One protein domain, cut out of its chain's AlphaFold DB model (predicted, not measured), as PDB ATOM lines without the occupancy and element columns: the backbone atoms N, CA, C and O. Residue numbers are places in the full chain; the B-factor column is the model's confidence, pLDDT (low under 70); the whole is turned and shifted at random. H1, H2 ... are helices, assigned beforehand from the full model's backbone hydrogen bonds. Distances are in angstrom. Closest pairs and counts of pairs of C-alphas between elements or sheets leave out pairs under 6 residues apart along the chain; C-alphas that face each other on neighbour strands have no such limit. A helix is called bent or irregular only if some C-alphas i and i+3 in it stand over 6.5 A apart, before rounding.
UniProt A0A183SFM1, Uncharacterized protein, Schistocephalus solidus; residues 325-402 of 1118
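This is residues 325 to 402 of the 1118 residues of an uncharacterized protein of Schistocephalus solidus (UniProt A0A183SFM1). Six short helices are packed crosswise into a rounded ball, with H1 and H6 at its two far ends. H2, H3 and H5 fill the space between those ends, while H4 runs side by side with H1, and tight links join each helix to the next. The printed part has 78 residues, with six named helices in the order H1 to H6 and no named strand; the class is all helix, and the helix packing is mostly crossed. The whole is compact, with a radius of gyration of the C-alphas of 10.9 A and spans of 28 by 23 by 21 A.

The longest helix, H3, residues 353 to 364, is the hub, touching four other helices. It touches H6, residues 392 to 402, at a steep tilt of 46 degrees, the same way; the closest C-alphas are those of Glu 354 and Asn 398, 4.3 A apart. H3 touches H2, residues 339 to 349, about perpendicular at 73 degrees, closest at the C-alphas of Ile 347 and Gly 356, 4.5 A. With residues 361 to 364 alone, H3 only just touches H4, residues 367 to 374, with 3 pairs of C-alphas within 8 A, and only at the corner by their link; the closest C-alphas, of Val 364 and Leu 370, are 6.2 A apart. With residues 363 to 364 alone, H3 only just touches H1, residues 325 to 334, again with 3 pairs and only at their ends; the closest C-alphas, of Gly 325 and Val 364, are 4.7 A apart. H1 and H4 touch at a shallow tilt of 30 degrees, the same way, closest at the C-alphas of Ser 329 and Gly 373, 4.6 A. H5, residues 378 to 388, touches H6 about perpendicular at 80 degrees, closest at the C-alphas of Ile 386 and Gly 395, 4.5 A. H5 also touches H2 at a steep tilt of 43 degrees, the same way, closest at the C-alphas of Glu 344 and Val 388, 5.6 A. H1 and H6 are apart. In H2, H3, H4, H5 and H6 every O i to N i+4 pair is within hydrogen-bond range; in H1 it is 4 of 6.

H3 spans 16.4 A from first to last C-alpha, H2 and H6 15.5 A each, H5 15.3 A, H1 14.6 A and H4 10.9 A. H1 begins at C-alpha 325 (-62.727, 70.301, -31.492), H3 at C-alpha 353 (-49.309, 84.763, -29.483), and H6 ends at C-alpha 402 (-58.193, 86.113, -29.642). H1 is irregular: C-alphas 326 and 329 are 7.5 A apart.

The two C-alphas farthest apart, of Ser 334 and Glu 393, are 29.9 A apart. The printed part has no cut, and no link is long. Mean pLDDT of the printed part is 74.9, with 13 residues under 70: 325 to 327, 334 to 337, 350 to 351, 365, 375 to 376 and 393.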
ATOM      1  N   GLY A 325     -63.128  70.104 -32.892       62.28
ATOM      2  CA  GLY A 325     -62.727  70.301 -31.492       62.28
ATOM      3  C   GLY A 325     -62.843  69.060 -30.599       62.28
ATOM      4  O   GLY A 325     -61.967  68.813 -29.774       62.28
ATOM      5  N   ALA A 326     -63.846  68.205 -30.829       62.94
ATOM      6  CA  ALA A 326     -64.054  66.969 -30.065       62.94
ATOM      7  C   ALA A 326     -62.892  65.954 -30.161       62.94
ATOM      8  O   ALA A 326     -62.728  65.122 -29.268       62.94
ATOM      9  N   ASN A 327     -62.073  66.021 -31.219       69.50
ATOM     10  CA  ASN A 327     -60.882  65.186 -31.397       69.50
ATOM     11  C   ASN A 327     -59.564  65.965 -31.218       69.50
ATOM     12  O   ASN A 327     -58.495  65.389 -31.417       69.50
ATOM     13  N   PHE A 328     -59.602  67.243 -30.819       77.38
ATOM     14  CA  PHE A 328     -58.403  68.080 -30.683       77.38
ATOM     15  C   PHE A 328     -57.399  67.521 -29.659       77.38
ATOM     16  O   PHE A 328     -56.196  67.521 -29.908       77.38
ATOM     17  N   SER A 329     -57.882  66.917 -28.570       73.31
ATOM     18  CA  SER A 329     -57.041  66.209 -27.590       73.31
ATOM     19  C   SER A 329     -56.214  65.076 -28.215       73.31
ATOM     20  O   SER A 329     -55.037  64.918 -27.899       73.31
ATOM     21  N   ARG A 330     -56.788  64.335 -29.176       71.69
ATOM     22  CA  ARG A 330     -56.097  63.265 -29.919       71.69
ATOM     23  C   ARG A 330     -55.017  63.809 -30.858       71.69
ATOM     24  O   ARG A 330     -54.045  63.107 -31.115       71.69
ATOM     25  N   LEU A 331     -55.192  65.030 -31.370       74.88
ATOM     26  CA  LEU A 331     -54.193  65.744 -32.171       74.88
ATOM     27  C   LEU A 331     -53.025  66.205 -31.281       74.88
ATOM     28  O   LEU A 331     -51.868  65.982 -31.626       74.88
ATOM     29  N   LEU A 332     -53.304  66.769 -30.102       75.50
ATOM     30  CA  LEU A 332     -52.255  67.139 -29.141       75.50
ATOM     31  C   LEU A 332     -51.451  65.920 -28.665       75.50
ATOM     32  O   LEU A 332     -50.224  65.981 -28.596       75.50
ATOM     33  N   ASP A 333     -52.125  64.802 -28.390       73.00
ATOM     34  CA  ASP A 333     -51.469  63.559 -27.977       73.00
ATOM     35  C   ASP A 333     -50.654  62.911 -29.127       73.00
ATOM     36  O   ASP A 333     -49.686  62.198 -28.854       73.00
ATOM     37  N   SER A 334     -50.975  63.186 -30.404       67.88
ATOM     38  CA  SER A 334     -50.249  62.657 -31.578       67.88
ATOM     39  C   SER A 334     -48.997  63.453 -31.970       67.88
ATOM     40  O   SER A 334     -48.086  62.888 -32.574       67.88
ATOM     41  N   LEU A 335     -48.920  64.738 -31.601       68.12
ATOM     42  CA  LEU A 335     -47.776  65.626 -31.872       68.12
ATOM     43  C   LEU A 335     -46.531  65.326 -31.015       68.12
ATOM     44  O   LEU A 335     -45.432  65.800 -31.325       68.12
ATOM     45  N   GLY A 336     -46.695  64.544 -29.943       61.69
ATOM     46  CA  GLY A 336     -45.617  64.113 -29.055       61.69
ATOM     47  C   GLY A 336     -44.990  65.233 -28.211       61.69
ATOM     48  O   GLY A 336     -45.220  66.422 -28.408       61.69
ATOM     49  N   GLY A 337     -44.175  64.848 -27.225       64.69
ATOM     50  CA  GLY A 337     -43.505  65.796 -26.316       64.69
ATOM     51  C   GLY A 337     -44.375  66.359 -25.181       64.69
ATOM     52  O   GLY A 337     -43.859  67.086 -24.339       64.69
ATOM     53  N   GLY A 338     -45.655  65.978 -25.113       72.75
ATOM     54  CA  GLY A 338     -46.624  66.459 -24.123       72.75
ATOM     55  C   GLY A 338     -47.497  67.595 -24.664       72.75
ATOM     56  O   GLY A 338     -47.094  68.318 -25.573       72.75
ATOM     57  N   ARG A 339     -48.704  67.752 -24.102       73.69
ATOM     58  CA  ARG A 339     -49.729  68.672 -24.633       73.69
ATOM     59  C   ARG A 339     -49.274  70.134 -24.684       73.69
ATOM     60  O   ARG A 339     -49.579  70.806 -25.658       73.69
ATOM     61  N   GLU A 340     -48.493  70.591 -23.701       78.44
ATOM     62  CA  GLU A 340     -47.928  71.953 -23.664       78.44
ATOM     63  C   GLU A 340     -46.987  72.190 -24.861       78.44
ATOM     64  O   GLU A 340     -47.225  73.095 -25.653       78.44
ATOM     65  N   ALA A 341     -46.007  71.305 -25.087       77.62
ATOM     66  CA  ALA A 341     -45.070  71.403 -26.213       77.62
ATOM     67  C   ALA A 341     -45.741  71.201 -27.588       77.62
ATOM     68  O   ALA A 341     -45.326  71.799 -28.583       77.62
ATOM     69  N   ALA A 342     -46.785  70.370 -27.664       76.94
ATOM     70  CA  ALA A 342     -47.619  70.243 -28.857       76.94
ATOM     71  C   ALA A 342     -48.345  71.563 -29.172       76.94
ATOM     72  O   ALA A 342     -48.323  72.025 -30.313       76.94
ATOM     73  N   LEU A 343     -48.930  72.201 -28.154       81.25
ATOM     74  CA  LEU A 343     -49.630  73.476 -28.280       81.25
ATOM     75  C   LEU A 343     -48.673  74.632 -28.624       81.25
ATOM     76  O   LEU A 343     -49.005  75.448 -29.482       81.25
ATOM     77  N   GLU A 344     -47.471  74.672 -28.031       80.81
ATOM     78  CA  GLU A 344     -46.410  75.635 -28.384       80.81
ATOM     79  C   GLU A 344     -46.063  75.567 -29.871       80.81
ATOM     80  O   GLU A 344     -46.011  76.600 -30.535       80.81
ATOM     81  N   ARG A 345     -45.880  74.358 -30.418       77.31
ATOM     82  CA  ARG A 345     -45.596  74.160 -31.849       77.31
ATOM     83  C   ARG A 345     -46.749  74.649 -32.724       77.31
ATOM     84  O   ARG A 345     -46.508  75.375 -33.682       77.31
ATOM     85  N   LEU A 346     -47.993  74.305 -32.382       77.56
ATOM     86  CA  LEU A 346     -49.173  74.744 -33.137       77.56
ATOM     87  C   LEU A 346     -49.316  76.274 -33.140       77.56
ATOM     88  O   LEU A 346     -49.542  76.865 -34.197       77.56
ATOM     89  N   ILE A 347     -49.146  76.922 -31.984       77.75
ATOM     90  CA  ILE A 347     -49.261  78.381 -31.844       77.75
ATOM     91  C   ILE A 347     -48.075  79.100 -32.503       77.75
ATOM     92  O   ILE A 347     -48.278  80.136 -33.130       77.75
ATOM     93  N   ALA A 348     -46.857  78.553 -32.438       77.38
ATOM     94  CA  ALA A 348     -45.688  79.121 -33.112       77.38
ATOM     95  C   ALA A 348     -45.838  79.116 -34.643       77.38
ATOM     96  O   ALA A 348     -45.636  80.151 -35.279       77.38
ATOM     97  N   VAL A 349     -46.251  77.988 -35.234       71.50
ATOM     98  CA  VAL A 349     -46.391  77.849 -36.699       71.50
ATOM     99  C   VAL A 349     -47.559  78.678 -37.254       71.50
ATOM    100  O   VAL A 349     -47.514  79.122 -38.398       71.50
ATOM    101  N   SER A 350     -48.574  78.971 -36.435       67.69
ATOM    102  CA  SER A 350     -49.700  79.855 -36.786       67.69
ATOM    103  C   SER A 350     -49.441  81.353 -36.515       67.69
ATOM    104  O   SER A 350     -50.368  82.158 -36.508       67.69
ATOM    105  N   GLY A 351     -48.177  81.757 -36.333       66.56
ATOM    106  CA  GLY A 351     -47.762  83.165 -36.231       66.56
ATOM    107  C   GLY A 351     -47.519  83.680 -34.809       66.56
ATOM    108  O   GLY A 351     -47.099  84.824 -34.642       66.56
ATOM    109  N   GLY A 352     -47.722  82.841 -33.790       73.12
ATOM    110  CA  GLY A 352     -47.415  83.135 -32.391       73.12
ATOM    111  C   GLY A 352     -48.438  84.031 -31.685       73.12
ATOM    112  O   GLY A 352     -49.147  84.830 -32.302       73.12
ATOM    113  N   GLY A 353     -48.504  83.901 -30.355       77.81
ATOM    114  CA  GLY A 353     -49.309  84.763 -29.483       77.81
ATOM    115  C   GLY A 353     -50.760  84.923 -29.953       77.81
ATOM    116  O   GLY A 353     -51.444  83.942 -30.230       77.81
ATOM    117  N   GLU A 354     -51.222  86.171 -30.050       77.88
ATOM    118  CA  GLU A 354     -52.586  86.537 -30.462       77.88
ATOM    119  C   GLU A 354     -52.988  85.985 -31.843       77.88
ATOM    120  O   GLU A 354     -54.126  85.548 -32.008       77.88
ATOM    121  N   ALA A 355     -52.079  85.977 -32.826       74.31
ATOM    122  CA  ALA A 355     -52.381  85.498 -34.177       74.31
ATOM    123  C   ALA A 355     -52.587  83.978 -34.190       74.31
ATOM    124  O   ALA A 355     -53.629  83.502 -34.642       74.31
ATOM    125  N   GLY A 356     -51.649  83.235 -33.592       77.62
ATOM    126  CA  GLY A 356     -51.747  81.779 -33.516       77.62
ATOM    127  C   GLY A 356     -52.959  81.306 -32.713       77.62
ATOM    128  O   GLY A 356     -53.670  80.396 -33.134       77.62
ATOM    129  N   LEU A 357     -53.276  81.977 -31.599       80.69
ATOM    130  CA  LEU A 357     -54.489  81.688 -30.826       80.69
ATOM    131  C   LEU A 357     -55.783  82.025 -31.574       80.69
ATOM    132  O   LEU A 357     -56.748  81.280 -31.422       80.69
ATOM    133  N   ARG A 358     -55.827  83.077 -32.406       76.88
ATOM    134  CA  ARG A 358     -57.000  83.349 -33.259       76.88
ATOM    135  C   ARG A 358     -57.237  82.236 -34.265       76.88
ATOM    136  O   ARG A 358     -58.343  81.705 -34.302       76.88
ATOM    137  N   SER A 359     -56.213  81.855 -35.026       77.19
ATOM    138  CA  SER A 359     -56.332  80.768 -36.004       77.19
ATOM    139  C   SER A 359     -56.671  79.433 -35.347       77.19
ATOM    140  O   SER A 359     -57.402  78.632 -35.921       77.19
ATOM    141  N   LEU A 360     -56.196  79.192 -34.123       79.25
ATOM    142  CA  LEU A 360     -56.487  77.971 -33.377       79.25
ATOM    143  C   LEU A 360     -57.916  77.961 -32.796       79.25
ATOM    144  O   LEU A 360     -58.593  76.941 -32.902       79.25
ATOM    145  N   ILE A 361     -58.424  79.084 -32.271       77.81
ATOM    146  CA  ILE A 361     -59.835  79.212 -31.851       77.81
ATOM    147  C   ILE A 361     -60.765  79.081 -33.067       77.81
ATOM    148  O   ILE A 361     -61.693  78.279 -33.031       77.81
ATOM    149  N   ALA A 362     -60.470  79.769 -34.175       74.94
ATOM    150  CA  ALA A 362     -61.235  79.662 -35.421       74.94
ATOM    151  C   ALA A 362     -61.217  78.239 -36.020       74.94
ATOM    152  O   ALA A 362     -62.196  77.811 -36.626       74.94
ATOM    153  N   ALA A 363     -60.124  77.492 -35.829       71.31
ATOM    154  CA  ALA A 363     -59.999  76.095 -36.241       71.31
ATOM    155  C   ALA A 363     -60.804  75.117 -35.369       71.31
ATOM    156  O   ALA A 363     -61.322  74.122 -35.875       71.31
ATOM    157  N   VAL A 364     -60.883  75.372 -34.061       74.31
ATOM    158  CA  VAL A 364     -61.583  74.518 -33.087       74.31
ATOM    159  C   VAL A 364     -63.084  74.833 -33.006       74.31
ATOM    160  O   VAL A 364     -63.865  73.950 -32.648       74.31
ATOM    161  N   GLY A 365     -63.489  76.047 -33.387       69.12
ATOM    162  CA  GLY A 365     -64.865  76.542 -33.371       69.12
ATOM    163  C   GLY A 365     -65.111  77.460 -32.178       69.12
ATOM    164  O   GLY A 365     -65.285  78.660 -32.364       69.12
ATOM    165  N   ASP A 366     -65.048  76.900 -30.967       71.12
ATOM    166  CA  ASP A 366     -65.392  77.601 -29.723       71.12
ATOM    167  C   ASP A 366     -64.243  77.610 -28.704       71.12
ATOM    168  O   ASP A 366     -63.431  76.680 -28.623       71.12
ATOM    169  N   THR A 367     -64.234  78.626 -27.838       71.69
ATOM    170  CA  THR A 367     -63.284  78.742 -26.719       71.69
ATOM    171  C   THR A 367     -63.457  77.629 -25.678       71.69
ATOM    172  O   THR A 367     -62.462  77.082 -25.203       71.69
ATOM    173  N   GLU A 368     -64.693  77.221 -25.367       70.81
ATOM    174  CA  GLU A 368     -64.966  76.104 -24.445       70.81
ATOM    175  C   GLU A 368     -64.440  74.766 -24.994       70.81
ATOM    176  O   GLU A 368     -63.769  74.016 -24.279       70.81
ATOM    177  N   SER A 369     -64.672  74.505 -26.286       74.12
ATOM    178  CA  SER A 369     -64.181  73.317 -27.000       74.12
ATOM    179  C   SER A 369     -62.650  73.241 -27.015       74.12
ATOM    180  O   SER A 369     -62.084  72.155 -26.877       74.12
ATOM    181  N   LEU A 370     -61.962  74.384 -27.117       77.81
ATOM    182  CA  LEU A 370     -60.504  74.456 -27.014       77.81
ATOM    183  C   LEU A 370     -60.004  74.088 -25.611       77.81
ATOM    184  O   LEU A 370     -59.093  73.267 -25.480       77.81
ATOM    185  N   VAL A 371     -60.598  74.659 -24.559       76.88
ATOM    186  CA  VAL A 371     -60.172  74.372 -23.180       76.88
ATOM    187  C   VAL A 371     -60.424  72.898 -22.835       76.88
ATOM    188  O   VAL A 371     -59.517  72.235 -22.330       76.88
ATOM    189  N   ALA A 372     -61.587  72.349 -23.205       73.94
ATOM    190  CA  ALA A 372     -61.900  70.925 -23.048       73.94
ATOM    191  C   ALA A 372     -60.975  70.002 -23.872       73.94
ATOM    192  O   ALA A 372     -60.653  68.895 -23.446       73.94
ATOM    193  N   GLY A 373     -60.513  70.454 -25.043       70.50
ATOM    194  CA  GLY A 373     -59.543  69.727 -25.864       70.50
ATOM    195  C   GLY A 373     -58.124  69.700 -25.280       70.50
ATOM    196  O   GLY A 373     -57.372  68.764 -25.556       70.50
ATOM    197  N   CYS A 374     -57.748  70.687 -24.460       76.94
ATOM    198  CA  CYS A 374     -56.416  70.769 -23.854       76.94
ATOM    199  C   CYS A 374     -56.278  69.910 -22.578       76.94
ATOM    200  O   CYS A 374     -55.211  69.338 -22.333       76.94
ATOM    201  N   GLY A 375     -57.339  69.753 -21.780       69.81
ATOM    202  CA  GLY A 375     -57.292  68.938 -20.562       69.81
ATOM    203  C   GLY A 375     -58.640  68.724 -19.875       69.81
ATOM    204  O   GLY A 375     -59.592  69.460 -20.103       69.81
ATOM    205  N   ASP A 376     -58.684  67.714 -19.000       65.31
ATOM    206  CA  ASP A 376     -59.897  67.320 -18.267       65.31
ATOM    207  C   ASP A 376     -60.295  68.352 -17.188       65.31
ATOM    208  O   ASP A 376     -61.472  68.499 -16.860       65.31
ATOM    209  N   ASP A 377     -59.314  69.097 -16.663       74.94
ATOM    210  CA  ASP A 377     -59.500  70.209 -15.725       74.94
ATOM    211  C   ASP A 377     -59.371  71.556 -16.453       74.94
ATOM    212  O   ASP A 377     -58.271  71.963 -16.844       74.94
ATOM    213  N   GLY A 378     -60.476  72.300 -16.560       72.62
ATOM    214  CA  GLY A 378     -60.510  73.590 -17.263       72.62
ATOM    215  C   GLY A 378     -59.534  74.644 -16.718       72.62
ATOM    216  O   GLY A 378     -59.027  75.457 -17.485       72.62
ATOM    217  N   ALA A 379     -59.204  74.603 -15.422       72.81
ATOM    218  CA  ALA A 379     -58.202  75.491 -14.823       72.81
ATOM    219  C   ALA A 379     -56.780  75.183 -15.319       72.81
ATOM    220  O   ALA A 379     -56.082  76.081 -15.783       72.81
ATOM    221  N   SER A 380     -56.382  73.908 -15.289       77.88
ATOM    222  CA  SER A 380     -55.075  73.430 -15.755       77.88
ATOM    223  C   SER A 380     -54.896  73.647 -17.262       77.88
ATOM    224  O   SER A 380     -53.823  74.030 -17.725       77.88
ATOM    225  N   ALA A 381     -55.968  73.441 -18.032       80.81
ATOM    226  CA  ALA A 381     -56.004  73.704 -19.466       80.81
ATOM    227  C   ALA A 381     -55.867  75.204 -19.791       80.81
ATOM    228  O   ALA A 381     -55.094  75.567 -20.680       80.81
ATOM    229  N   LEU A 382     -56.554  76.085 -19.051       82.06
ATOM    230  CA  LEU A 382     -56.429  77.537 -19.224       82.06
ATOM    231  C   LEU A 382     -55.046  78.055 -18.781       82.06
ATOM    232  O   LEU A 382     -54.490  78.930 -19.442       82.06
ATOM    233  N   GLU A 383     -54.462  77.498 -17.713       80.69
ATOM    234  CA  GLU A 383     -53.088  77.815 -17.294       80.69
ATOM    235  C   GLU A 383     -52.080  77.460 -18.396       80.69
ATOM    236  O   GLU A 383     -51.251  78.293 -18.762       80.69
ATOM    237  N   MET A 384     -52.194  76.261 -18.979       81.81
ATOM    238  CA  MET A 384     -51.365  75.827 -20.107       81.81
ATOM    239  C   MET A 384     -51.516  76.770 -21.308       81.81
ATOM    240  O   MET A 384     -50.515  77.260 -21.826       81.81
ATOM    241  N   LEU A 385     -52.752  77.098 -21.703       82.69
ATOM    242  CA  LEU A 385     -53.035  78.057 -22.778       82.69
ATOM    243  C   LEU A 385     -52.380  79.422 -22.519       82.69
ATOM    244  O   LEU A 385     -51.727  79.962 -23.407       82.69
ATOM    245  N   ILE A 386     -52.498  79.966 -21.306       81.19
ATOM    246  CA  ILE A 386     -51.934  81.277 -20.945       81.19
ATOM    247  C   ILE A 386     -50.402  81.238 -20.894       81.19
ATOM    248  O   ILE A 386     -49.762  82.201 -21.320       81.19
ATOM    249  N   ARG A 387     -49.791  80.139 -20.437       81.31
ATOM    250  CA  ARG A 387     -48.329  79.950 -20.450       81.31
ATOM    251  C   ARG A 387     -47.791  79.911 -21.879       81.31
ATOM    252  O   ARG A 387     -46.932  80.725 -22.212       81.31
ATOM    253  N   VAL A 388     -48.376  79.077 -22.736       81.19
ATOM    254  CA  VAL A 388     -48.015  78.966 -24.161       81.19
ATOM    255  C   VAL A 388     -48.272  80.270 -24.930       81.19
ATOM    256  O   VAL A 388     -47.500  80.641 -25.811       81.19
ATOM    257  N   ALA A 389     -49.304  81.032 -24.556       78.56
ATOM    258  CA  ALA A 389     -49.600  82.347 -25.127       78.56
ATOM    259  C   ALA A 389     -48.568  83.446 -24.782       78.56
ATOM    260  O   ALA A 389     -48.700  84.568 -25.278       78.56
ATOM    261  N   GLY A 390     -47.572  83.166 -23.930       73.31
ATOM    262  CA  GLY A 390     -46.531  84.109 -23.494       73.31
ATOM    263  C   GLY A 390     -46.500  84.393 -21.986       73.31
ATOM    264  O   GLY A 390     -45.645  85.153 -21.535       73.31
ATOM    265  N   GLY A 391     -47.403  83.792 -21.206       75.19
ATOM    266  CA  GLY A 391     -47.444  83.860 -19.743       75.19
ATOM    267  C   GLY A 391     -47.997  85.167 -19.157       75.19
ATOM    268  O   GLY A 391     -47.896  86.245 -19.747       75.19
ATOM    269  N   GLY A 392     -48.582  85.068 -17.957       72.38
ATOM    270  CA  GLY A 392     -49.044  86.210 -17.157       72.38
ATOM    271  C   GLY A 392     -49.942  87.187 -17.929       72.38
ATOM    272  O   GLY A 392     -50.868  86.779 -18.630       72.38
ATOM    273  N   GLU A 393     -49.651  88.489 -17.827       69.44
ATOM    274  CA  GLU A 393     -50.407  89.549 -18.514       69.44
ATOM    275  C   GLU A 393     -50.349  89.434 -20.048       69.44
ATOM    276  O   GLU A 393     -51.346  89.713 -20.707       69.44
ATOM    277  N   ILE A 394     -49.226  88.986 -20.626       73.56
ATOM    278  CA  ILE A 394     -49.061  88.872 -22.087       73.56
ATOM    279  C   ILE A 394     -49.896  87.707 -22.618       73.56
ATOM    280  O   ILE A 394     -50.685  87.889 -23.545       73.56
ATOM    281  N   GLY A 395     -49.778  86.535 -21.992       80.19
ATOM    282  CA  GLY A 395     -50.564  85.361 -22.357       80.19
ATOM    283  C   GLY A 395     -52.066  85.594 -22.204       80.19
ATOM    284  O   GLY A 395     -52.836  85.284 -23.112       80.19
ATOM    285  N   MET A 396     -52.479  86.238 -21.108       79.69
ATOM    286  CA  MET A 396     -53.878  86.608 -20.886       79.69
ATOM    287  C   MET A 396     -54.368  87.678 -21.876       79.69
ATOM    288  O   MET A 396     -55.517  87.625 -22.316       79.69
ATOM    289  N   SER A 397     -53.506  88.623 -22.276       76.81
ATOM    290  CA  SER A 397     -53.809  89.606 -23.325       76.81
ATOM    291  C   SER A 397     -54.047  88.940 -24.672       76.81
ATOM    292  O   SER A 397     -55.044  89.240 -25.323       76.81
ATOM    293  N   ASN A 398     -53.171  88.015 -25.062       82.56
ATOM    294  CA  ASN A 398     -53.267  87.281 -26.320       82.56
ATOM    295  C   ASN A 398     -54.516  86.384 -26.349       82.56
ATOM    296  O   ASN A 398     -55.259  86.411 -27.328       82.56
ATOM    297  N   LEU A 399     -54.794  85.656 -25.259       82.19
ATOM    298  CA  LEU A 399     -55.984  84.809 -25.127       82.19
ATOM    299  C   LEU A 399     -57.280  85.627 -25.219       82.19
ATOM    300  O   LEU A 399     -58.169  85.283 -25.996       82.19
ATOM    301  N   LEU A 400     -57.397  86.726 -24.463       76.75
ATOM    302  CA  LEU A 400     -58.596  87.566 -24.519       76.75
ATOM    303  C   LEU A 400     -58.737  88.258 -25.877       76.75
ATOM    304  O   LEU A 400     -59.837  88.261 -26.423       76.75
ATOM    305  N   ALA A 401     -57.668  88.816 -26.450       76.06
ATOM    306  CA  ALA A 401     -57.725  89.446 -27.770       76.06
ATOM    307  C   ALA A 401     -58.123  88.452 -28.877       76.06
ATOM    308  O   ALA A 401     -58.800  88.847 -29.830       76.06
ATOM    309  N   ALA A 402     -57.763  87.172 -28.738       74.31
ATOM    310  CA  ALA A 402     -58.193  86.113 -29.642       74.31
ATOM    311  C   ALA A 402     -59.656  85.677 -29.416       74.31
ATOM    312  O   ALA A 402     -60.401  85.548 -30.381       74.31
TER     313      ALA A 402